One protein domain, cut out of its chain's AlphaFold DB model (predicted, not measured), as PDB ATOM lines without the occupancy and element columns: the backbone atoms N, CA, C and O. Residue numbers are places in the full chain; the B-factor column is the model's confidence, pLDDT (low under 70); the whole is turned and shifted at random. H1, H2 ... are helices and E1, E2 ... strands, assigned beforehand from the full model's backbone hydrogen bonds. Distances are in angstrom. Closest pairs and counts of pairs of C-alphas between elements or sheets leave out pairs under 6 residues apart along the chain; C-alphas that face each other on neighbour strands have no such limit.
ATOM      1  N   PHE A   6      65.381 -13.015  31.210       86.69
ATOM      2  CA  PHE A   6      65.028 -11.636  30.896       86.69
ATOM      3  C   PHE A   6      63.553 -11.598  30.527       86.69
ATOM      4  O   PHE A   6      63.127 -12.299  29.606       86.69
ATOM      5  N   LYS A   7      62.758 -10.796  31.235       88.44
ATOM      6  CA  LYS A   7      61.315 -10.738  30.996       88.44
ATOM      7  C   LYS A   7      60.932  -9.395  30.405       88.44
ATOM      8  O   LYS A   7      61.151  -8.349  31.005       88.44
ATOM      9  N   ILE A   8      60.309  -9.446  29.233       87.19
ATOM     10  CA  ILE A   8      59.712  -8.291  28.571       87.19
ATOM     11  C   ILE A   8      58.198  -8.415  28.717       87.19
ATOM     12  O   ILE A   8      57.620  -9.455  28.409       87.19
ATOM     13  N   SER A   9      57.551  -7.362  29.203       90.44
ATOM     14  CA  SER A   9      56.102  -7.323  29.396       90.44
ATOM     15  C   SER A   9      55.529  -5.969  28.992       90.44
ATOM     16  O   SER A   9      56.237  -4.961  28.969       90.44
ATOM     17  N   ASN A  10      54.246  -5.952  28.638       88.69
ATOM     18  CA  ASN A  10      53.486  -4.723  28.445       88.69
ATOM     19  C   ASN A  10      52.565  -4.546  29.651       88.69
ATOM     20  O   ASN A  10      51.652  -5.344  29.855       88.69
ATOM     21  N   GLU A  11      52.825  -3.517  30.448       90.31
ATOM     22  CA  GLU A  11      52.065  -3.191  31.648       90.31
ATOM     23  C   GLU A  11      51.544  -1.756  31.495       90.31
ATOM     24  O   GLU A  11      52.318  -0.804  31.381       90.31
ATOM     25  N   ASN A  12      50.218  -1.587  31.429       88.62
ATOM     26  CA  ASN A  12      49.556  -0.286  31.251       88.62
ATOM     27  C   ASN A  12      50.027   0.505  30.012       88.62
ATOM     28  O   ASN A  12      50.224   1.721  30.069       88.62
ATOM     29  N   GLY A  13      50.247  -0.184  28.887       82.50
ATOM     30  CA  GLY A  13      50.706   0.434  27.639       82.50
ATOM     31  C   GLY A  13      52.177   0.860  27.660       82.50
ATOM     32  O   GLY A  13      52.641   1.506  26.719       82.50
ATOM     33  N   LYS A  14      52.919   0.512  28.719       80.94
ATOM     34  CA  LYS A  14      54.361   0.732  28.828       80.94
ATOM     35  C   LYS A  14      55.089  -0.597  28.706       80.94
ATOM     36  O   LYS A  14      54.713  -1.593  29.320       80.94
ATOM     37  N   LEU A  15      56.168  -0.587  27.930       82.31
ATOM     38  CA  LEU A  15      57.098  -1.705  27.891       82.31
ATOM     39  C   LEU A  15      57.901  -1.722  29.194       82.31
ATOM     40  O   LEU A  15      58.515  -0.716  29.556       82.31
ATOM     41  N   LYS A  16      57.910  -2.863  29.872       85.31
ATOM     42  CA  LYS A  16      58.693  -3.109  31.078       85.31
ATOM     43  C   LYS A  16      59.640  -4.269  30.820       85.31
ATOM     44  O   LYS A  16      59.214  -5.327  30.354       85.31
ATOM     45  N   ILE A  17      60.914  -4.050  31.124       84.69
ATOM     46  CA  ILE A  17      61.959  -5.065  31.028       84.69
ATOM     47  C   ILE A  17      62.454  -5.339  32.445       84.69
ATOM     48  O   ILE A  17      62.968  -4.441  33.108       84.69
ATOM     49  N   GLU A  18      62.258  -6.565  32.914       87.69
ATOM     50  CA  GLU A  18      62.778  -7.052  34.188       87.69
ATOM     51  C   GLU A  18      64.098  -7.779  33.899       87.69
ATOM     52  O   GLU A  18      64.125  -8.781  33.175       87.69
ATOM     53  N   LEU A  19      65.193  -7.215  34.415       84.75
ATOM     54  CA  LEU A  19      66.541  -7.763  34.292       84.75
ATOM     55  C   LEU A  19      66.863  -8.549  35.571       84.75
ATOM     56  O   LEU A  19      66.603  -8.035  36.662       84.75
ATOM     57  N   PRO A  20      67.394  -9.776  35.466       83.19
ATOM     58  CA  PRO A  20      67.789 -10.534  36.639       83.19
ATOM     59  C   PRO A  20      68.997  -9.880  37.318       83.19
ATOM     60  O   PRO A  20      69.839  -9.268  36.659       83.19
ATOM     61  N   GLU A  21      69.102 -10.039  38.633       84.25
ATOM     62  CA  GLU A  21      70.310  -9.665  39.362       84.25
ATOM     63  C   GLU A  21      71.410 -10.695  39.082       84.25
ATOM     64  O   GLU A  21      71.188 -11.904  39.193       84.25
ATOM     65  N   ILE A  22      72.587 -10.213  38.687       83.75
ATOM     66  CA  ILE A  22      73.716 -11.058  38.300       83.75
ATOM     67  C   ILE A  22      74.855 -10.788  39.283       83.75
ATOM     68  O   ILE A  22      75.358  -9.662  39.330       83.75
ATOM     69  N   PRO A  23      75.264 -11.781  40.089       76.62
ATOM     70  CA  PRO A  23      76.301 -11.592  41.088       76.62
ATOM     71  C   PRO A  23      77.658 -11.341  40.418       76.62
ATOM     72  O   PRO A  23      78.279 -12.245  39.864       76.62
ATOM     73  N   MET A  24      78.151 -10.107  40.511       68.25
ATOM     74  CA  MET A  24      79.497  -9.739  40.064       68.25
ATOM     75  C   MET A  24      80.507 -10.041  41.182       68.25
ATOM     76  O   MET A  24      80.793  -9.204  42.035       68.25
ATOM     77  N   GLY A  25      80.993 -11.286  41.222       71.25
ATOM     78  CA  GLY A  25      81.986 -11.777  42.188       71.25
ATOM     79  C   GLY A  25      83.367 -12.048  41.574       71.25
ATOM     80  O   GLY A  25      83.582 -11.867  40.381       71.25
ATOM     81  N   LYS A  26      84.328 -12.521  42.388       66.81
ATOM     82  CA  LYS A  26      85.703 -12.838  41.931       66.81
ATOM     83  C   LYS A  26      85.800 -14.052  40.997       66.81
ATOM     84  O   LYS A  26      86.811 -14.202  40.320       66.81
ATOM     85  N   GLN A  27      84.791 -14.920  40.984       77.31
ATOM     86  CA  GLN A  27      84.739 -16.094  40.120       77.31
ATOM     87  C   GLN A  27      83.407 -16.066  39.373       77.31
ATOM     88  O   GLN A  27      82.360 -16.340  39.950       77.31
ATOM     89  N   ILE A  28      83.475 -15.642  38.116       80.12
ATOM     90  CA  ILE A  28      82.341 -15.512  37.201       80.12
ATOM     91  C   ILE A  28      82.426 -16.710  36.260       80.12
ATOM     92  O   ILE A  28      83.476 -16.928  35.650       80.12
ATOM     93  N   ASP A  29      81.368 -17.514  36.184       86.00
ATOM     94  CA  ASP A  29      81.292 -18.564  35.170       86.00
ATOM     95  C   ASP A  29      80.802 -18.003  33.824       86.00
ATOM     96  O   ASP A  29      80.378 -16.853  33.716       86.00
ATOM     97  N   GLU A  30      80.902 -18.800  32.761       87.12
ATOM     98  CA  GLU A  30      80.517 -18.367  31.412       87.12
ATOM     99  C   GLU A  30      79.049 -17.911  31.338       87.12
ATOM    100  O   GLU A  30      78.730 -16.946  30.644       87.12
ATOM    101  N   VAL A  31      78.159 -18.557  32.097       87.50
ATOM    102  CA  VAL A  31      76.729 -18.230  32.117       87.50
ATOM    103  C   VAL A  31      76.500 -16.875  32.785       87.50
ATOM    104  O   VAL A  31      75.748 -16.056  32.257       87.50
ATOM    105  N   ASP A  32      77.177 -16.614  33.904       88.44
ATOM    106  CA  ASP A  32      77.146 -15.326  34.601       88.44
ATOM    107  C   ASP A  32      77.718 -14.202  33.717       88.44
ATOM    108  O   ASP A  32      77.146 -13.111  33.651       88.44
ATOM    109  N   LEU A  33      78.805 -14.471  32.979       87.00
ATOM    110  CA  LEU A  33      79.411 -13.509  32.055       87.00
ATOM    111  C   LEU A  33      78.465 -13.156  30.901       87.00
ATOM    112  O   LEU A  33      78.233 -11.975  30.635       87.00
ATOM    113  N   ILE A  34      77.899 -14.162  30.225       89.88
ATOM    114  CA  ILE A  34      76.964 -13.954  29.110       89.88
ATOM    115  C   ILE A  34      75.730 -13.189  29.590       89.88
ATOM    116  O   ILE A  34      75.286 -12.247  28.925       89.88
ATOM    117  N   ALA A  35      75.191 -13.553  30.754       89.25
ATOM    118  CA  ALA A  35      74.067 -12.840  31.337       89.25
ATOM    119  C   ALA A  35      74.436 -11.377  31.631       89.25
ATOM    120  O   ALA A  35      73.673 -10.480  31.273       89.25
ATOM    121  N   GLY A  36      75.613 -11.119  32.216       89.19
ATOM    122  CA  GLY A  36      76.075  -9.768  32.546       89.19
ATOM    123  C   GLY A  36      76.213  -8.884  31.308       89.19
ATOM    124  O   GLY A  36      75.684  -7.774  31.270       89.19
ATOM    125  N   LEU A  37      76.844  -9.411  30.256       89.38
ATOM    126  CA  LEU A  37      76.973  -8.725  28.969       89.38
ATOM    127  C   LEU A  37      75.608  -8.444  28.329       89.38
ATOM    128  O   LEU A  37      75.393  -7.365  27.779       89.38
ATOM    129  N   THR A  38      74.668  -9.386  28.434       89.75
ATOM    130  CA  THR A  38      73.304  -9.213  27.916       89.75
ATOM    131  C   THR A  38      72.557  -8.109  28.672       89.75
ATOM    132  O   THR A  38      71.919  -7.262  28.045       89.75
ATOM    133  N   THR A  39      72.680  -8.062  30.002       88.75
ATOM    134  CA  THR A  39      72.121  -6.993  30.846       88.75
ATOM    135  C   THR A  39      72.662  -5.621  30.445       88.75
ATOM    136  O   THR A  39      71.877  -4.703  30.201       88.75
ATOM    137  N   GLU A  40      73.984  -5.481  30.310       88.31
ATOM    138  CA  GLU A  40      74.620  -4.218  29.909       88.31
ATOM    139  C   GLU A  40      74.228  -3.789  28.492       88.31
ATOM    140  O   GLU A  40      73.948  -2.611  28.243       88.31
ATOM    141  N   PHE A  41      74.134  -4.743  27.563       89.38
ATOM    142  CA  PHE A  41      73.660  -4.481  26.209       89.38
ATOM    143  C   PHE A  41      72.233  -3.916  26.215       89.38
ATOM    144  O   PHE A  41      71.988  -2.860  25.626       89.38
ATOM    145  N   ILE A  42      71.303  -4.558  26.932       87.69
ATOM    146  CA  ILE A  42      69.915  -4.083  27.048       87.69
ATOM    147  C   ILE A  42      69.872  -2.691  27.694       87.69
ATOM    148  O   ILE A  42      69.172  -1.805  27.198       87.69
ATOM    149  N   ALA A  43      70.643  -2.468  28.761       85.38
ATOM    150  CA  ALA A  43      70.733  -1.166  29.415       85.38
ATOM    151  C   ALA A  43      71.249  -0.074  28.461       85.38
ATOM    152  O   ALA A  43      70.757   1.055  28.489       85.38
ATOM    153  N   SER A  44      72.197  -0.401  27.578       87.88
ATOM    154  CA  SER A  44      72.677   0.520  26.545       87.88
ATOM    155  C   SER A  44      71.614   0.837  25.501       87.88
ATOM    156  O   SER A  44      71.365   2.010  25.228       87.88
ATOM    157  N   MET A  45      70.933  -0.183  24.977       87.50
ATOM    158  CA  MET A  45      69.853   0.003  24.004       87.50
ATOM    159  C   MET A  45      68.707   0.850  24.571       87.50
ATOM    160  O   MET A  45      68.142   1.682  23.865       87.50
ATOM    161  N   LEU A  46      68.388   0.696  25.861       84.81
ATOM    162  CA  LEU A  46      67.387   1.527  26.534       84.81
ATOM    163  C   LEU A  46      67.778   3.010  26.552       84.81
ATOM    164  O   LEU A  46      66.920   3.859  26.307       84.81
ATOM    165  N   ARG A  47      69.054   3.334  26.797       86.88
ATOM    166  CA  ARG A  47      69.547   4.724  26.752       86.88
ATOM    167  C   ARG A  47      69.417   5.319  25.350       86.88
ATOM    168  O   ARG A  47      68.948   6.449  25.207       86.88
ATOM    169  N   ASP A  48      69.757   4.551  24.318       87.31
ATOM    170  CA  ASP A  48      69.619   4.992  22.926       87.31
ATOM    171  C   ASP A  48      68.147   5.206  22.541       87.31
ATOM    172  O   ASP A  48      67.792   6.236  21.960       87.31
ATOM    173  N   ALA A  49      67.261   4.292  22.951       86.69
ATOM    174  CA  ALA A  49      65.819   4.404  22.743       86.69
ATOM    175  C   ALA A  49      65.193   5.608  23.473       86.69
ATOM    176  O   ALA A  49      64.225   6.199  22.986       86.69
ATOM    177  N   GLN A  50      65.732   5.985  24.638       87.25
ATOM    178  CA  GLN A  50      65.323   7.190  25.367       87.25
ATOM    179  C   GLN A  50      65.781   8.474  24.667       87.25
ATOM    180  O   GLN A  50      65.049   9.463  24.696       87.25
ATOM    181  N   LYS A  51      66.954   8.457  24.022       92.25
ATOM    182  CA  LYS A  51      67.517   9.611  23.308       92.25
ATOM    183  C   LYS A  51      66.765   9.921  22.012       92.25
ATOM    184  O   LYS A  51      66.406  11.073  21.788       92.25
ATOM    185  N   ASP A  52      66.513   8.913  21.176       92.75
ATOM    186  CA  ASP A  52      65.699   9.054  19.960       92.75
ATOM    187  C   ASP A  52      64.928   7.766  19.648       92.75
ATOM    188  O   ASP A  52      65.383   6.865  18.938       92.75
ATOM    189  N   ARG A  53      63.697   7.713  20.159       89.19
ATOM    190  CA  ARG A  53      62.810   6.556  20.020       89.19
ATOM    191  C   ARG A  53      62.486   6.209  18.569       89.19
ATOM    192  O   ARG A  53      62.369   5.032  18.242       89.19
ATOM    193  N   ARG A  54      62.281   7.211  17.704       91.31
ATOM    194  CA  ARG A  54      61.858   6.966  16.315       91.31
ATOM    195  C   ARG A  54      62.999   6.357  15.521       91.31
ATOM    196  O   ARG A  54      62.794   5.337  14.867       91.31
ATOM    197  N   LYS A  55      64.191   6.946  15.632       92.44
ATOM    198  CA  LYS A  55      65.391   6.408  14.995       92.44
ATOM    199  C   LYS A  55      65.690   4.992  15.491       92.44
ATOM    200  O   LYS A  55      65.897   4.105  14.673       92.44
ATOM    201  N   PHE A  56      65.616   4.768  16.805       90.56
ATOM    202  CA  PHE A  56      65.853   3.454  17.403       90.56
ATOM    203  C   PHE A  56      64.951   2.356  16.816       90.56
ATOM    204  O   PHE A  56      65.440   1.295  16.438       90.56
ATOM    205  N   VAL A  57      63.642   2.608  16.686       91.06
ATOM    206  CA  VAL A  57      62.697   1.625  16.121       91.06
ATOM    207  C   VAL A  57      62.989   1.328  14.648       91.06
ATOM    208  O   VAL A  57      62.914   0.169  14.238       91.06
ATOM    209  N   ILE A  58      63.328   2.347  13.854       94.50
ATOM    210  CA  ILE A  58      63.678   2.176  12.436       94.50
ATOM    211  C   ILE A  58      64.944   1.324  12.305       94.50
ATOM    212  O   ILE A  58      64.944   0.334  11.575       94.50
ATOM    213  N   ASP A  59      65.995   1.665  13.051       93.19
ATOM    214  CA  ASP A  59      67.266   0.940  13.022       93.19
ATOM    215  C   ASP A  59      67.086  -0.519  13.459       93.19
ATOM    216  O   ASP A  59      67.547  -1.427  12.765       93.19
ATOM    217  N   ALA A  60      66.353  -0.761  14.550       90.25
ATOM    218  CA  ALA A  60      66.050  -2.110  15.028       90.25
ATOM    219  C   ALA A  60      65.249  -2.926  13.997       90.25
ATOM    220  O   ALA A  60      65.533  -4.103  13.777       90.25
ATOM    221  N   SER A  61      64.280  -2.301  13.321       91.50
ATOM    222  CA  SER A  61      63.488  -2.957  12.271       91.50
ATOM    223  C   SER A  61      64.354  -3.338  11.066       91.50
ATOM    224  O   SER A  61      64.245  -4.451  10.551       91.50
ATOM    225  N   ASN A  62      65.261  -2.448  10.653       94.19
ATOM    226  CA  ASN A  62      66.204  -2.706   9.564       94.19
ATOM    227  C   ASN A  62      67.177  -3.841   9.909       94.19
ATOM    228  O   ASN A  62      67.419  -4.719   9.082       94.19
ATOM    229  N   GLN A  63      67.702  -3.859  11.138       90.88
ATOM    230  CA  GLN A  63      68.568  -4.936  11.620       90.88
ATOM    231  C   GLN A  63      67.838  -6.284  11.633       90.88
ATOM    232  O   GLN A  63      68.383  -7.278  11.153       90.88
ATOM    233  N   LEU A  64      66.590  -6.324  12.113       90.12
ATOM    234  CA  LEU A  64      65.787  -7.547  12.115       90.12
ATOM    235  C   LEU A  64      65.536  -8.061  10.691       90.12
ATOM    236  O   LEU A  64      65.694  -9.254  10.433       90.12
ATOM    237  N   ALA A  65      65.197  -7.168   9.758       91.38
ATOM    238  CA  ALA A  65      65.003  -7.523   8.356       91.38
ATOM    239  C   ALA A  65      66.289  -8.079   7.718       91.38
ATOM    240  O   ALA A  65      66.239  -9.078   6.993       91.38
ATOM    241  N   ALA A  66      67.446  -7.485   8.021       91.62
ATOM    242  CA  ALA A  66      68.736  -7.988   7.563       91.62
ATOM    243  C   ALA A  66      68.998  -9.404   8.093       91.62
ATOM    244  O   ALA A  66      69.261 -10.306   7.301       91.62
ATOM    245  N   ILE A  67      68.840  -9.634   9.401       89.50
ATOM    246  CA  ILE A  67      69.032 -10.955  10.021       89.50
ATOM    247  C   ILE A  67      68.115 -12.003   9.382       89.50
ATOM    248  O   ILE A  67      68.577 -13.079   9.007       89.50
ATOM    249  N   GLN A  68      66.832 -11.687   9.200       84.88
ATOM    250  CA  GLN A  68      65.876 -12.587   8.547       84.88
ATOM    251  C   GLN A  68      66.258 -12.888   7.094       84.88
ATOM    252  O   GLN A  68      66.036 -13.996   6.608       84.88
ATOM    253  N   THR A  69      66.838 -11.915   6.393       81.62
ATOM    254  CA  THR A  69      67.324 -12.101   5.022       81.62
ATOM    255  C   THR A  69      68.532 -13.035   4.996       81.62
ATOM    256  O   THR A  69      68.536 -13.989   4.225       81.62
ATOM    257  N   TYR A  70      69.506 -12.838   5.889       78.50
ATOM    258  CA  TYR A  70      70.639 -13.754   6.051       78.50
ATOM    259  C   TYR A  70      70.168 -15.179   6.377       78.50
ATOM    260  O   TYR A  70      70.601 -16.133   5.738       78.50
ATOM    261  N   GLN A  71      69.214 -15.342   7.293       73.94
ATOM    262  CA  GLN A  71      68.671 -16.661   7.639       73.94
ATOM    263  C   GLN A  71      67.992 -17.379   6.465       73.94
ATOM    264  O   GLN A  71      68.002 -18.603   6.448       73.94
ATOM    265  N   LYS A  72      67.417 -16.659   5.495       69.31
ATOM    266  CA  LYS A  72      66.816 -17.254   4.286       69.31
ATOM    267  C   LYS A  72      67.831 -17.643   3.210       69.31
ATOM    268  O   LYS A  72      67.482 -18.386   2.307       69.31
ATOM    269  N   ILE A  73      69.030 -17.068   3.250       63.28
ATOM    270  CA  ILE A  73      70.091 -17.322   2.264       63.28
ATOM    271  C   ILE A  73      70.959 -18.510   2.697       63.28
ATOM    272  O   ILE A  73      71.483 -19.226   1.850       63.28
TER     273      ILE A  73
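AT A GLANCE: This is residues 6 to 73 of the 75 residues of an uncharacterized protein of Neisseria meningitidis serogroup C / serotype 2a (strain ATCC 700532 / DSM 15464 / FAM18) (UniProt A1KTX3). Two long helices, H1 and H2, meet at one corner like the arms of a V, and a small two-stranded hairpin, E1 and E2, lies off to the side of H1. A long loop after E2 turns the chain back into H1, while residues 61 to 73 of H2 stick out free of the rest. The printed part has 68 residues, with two named strands followed by two named helices, in the order E1, E2, H1, H2; the sheet, order E1 - E2, is antiparallel and the class is mostly helix. The whole is loose, with a radius of gyration of the C-alphas of 15.2 A, and flat, spanning 39 by 38 by 21 A.

HOW THE PARTS SIT: Start at E1, residues 7 to 11, and go on to E2, residues 14 to 18: they form a hairpin of antiparallel neighbour strands, with 152 degrees between their directions. Look across the pair and you will find N 9 and O 16 at 2.9 A and N 16 and O 9 at 2.8 A, both within hydrogen-bond range. The C-alphas of Ile 8 and Ile 17 face each other at 4.6 A. Next comes H1, residues 30 to 51, which is apart from E1. Then find H2, residues 53 to 73, which is apart from both E1 and E2. H1 and H2 only just touch, and only at the corner by their link, with 3 pairs of C-alphas within 8 A. H1 touches with residues 48 to 49 alone and H2 with residues 56 to 57 alone; the closest C-alphas are those of Ala 49 and Phe 56, 5.4 A apart. The two helices run opposite ways at a steep tilt of 48 degrees. In H1 and H2 every O i to N i+4 pair is within hydrogen-bond range.

IN THESE COORDINATES: Find C-alpha 7 at (61.315, -10.738, 30.996); from there E1 runs 12.0 A to C-alpha 11. E2 covers 12.7 A from C-alpha 14 to C-alpha 18. Find C-alpha 30 at (80.517, -18.367, 31.412), where H1 begins its 31.9 A to C-alpha 51. H2 runs 30.6 A from C-alpha 53 to C-alpha 73 at (70.091, -17.322, 2.264).

THE WHOLE: The two C-alphas farthest apart are those of Lys 26 and Ile 73, 42.9 A. The printed part has no cut. The link from E2 to H1, 11 residues, is long; those from E1 to E2 and from H1 to H2 are tight. Look at the B-factor column for the pLDDT: its mean over the printed part is 85.9, and residues 24, 26, 72 and 73 are under 70.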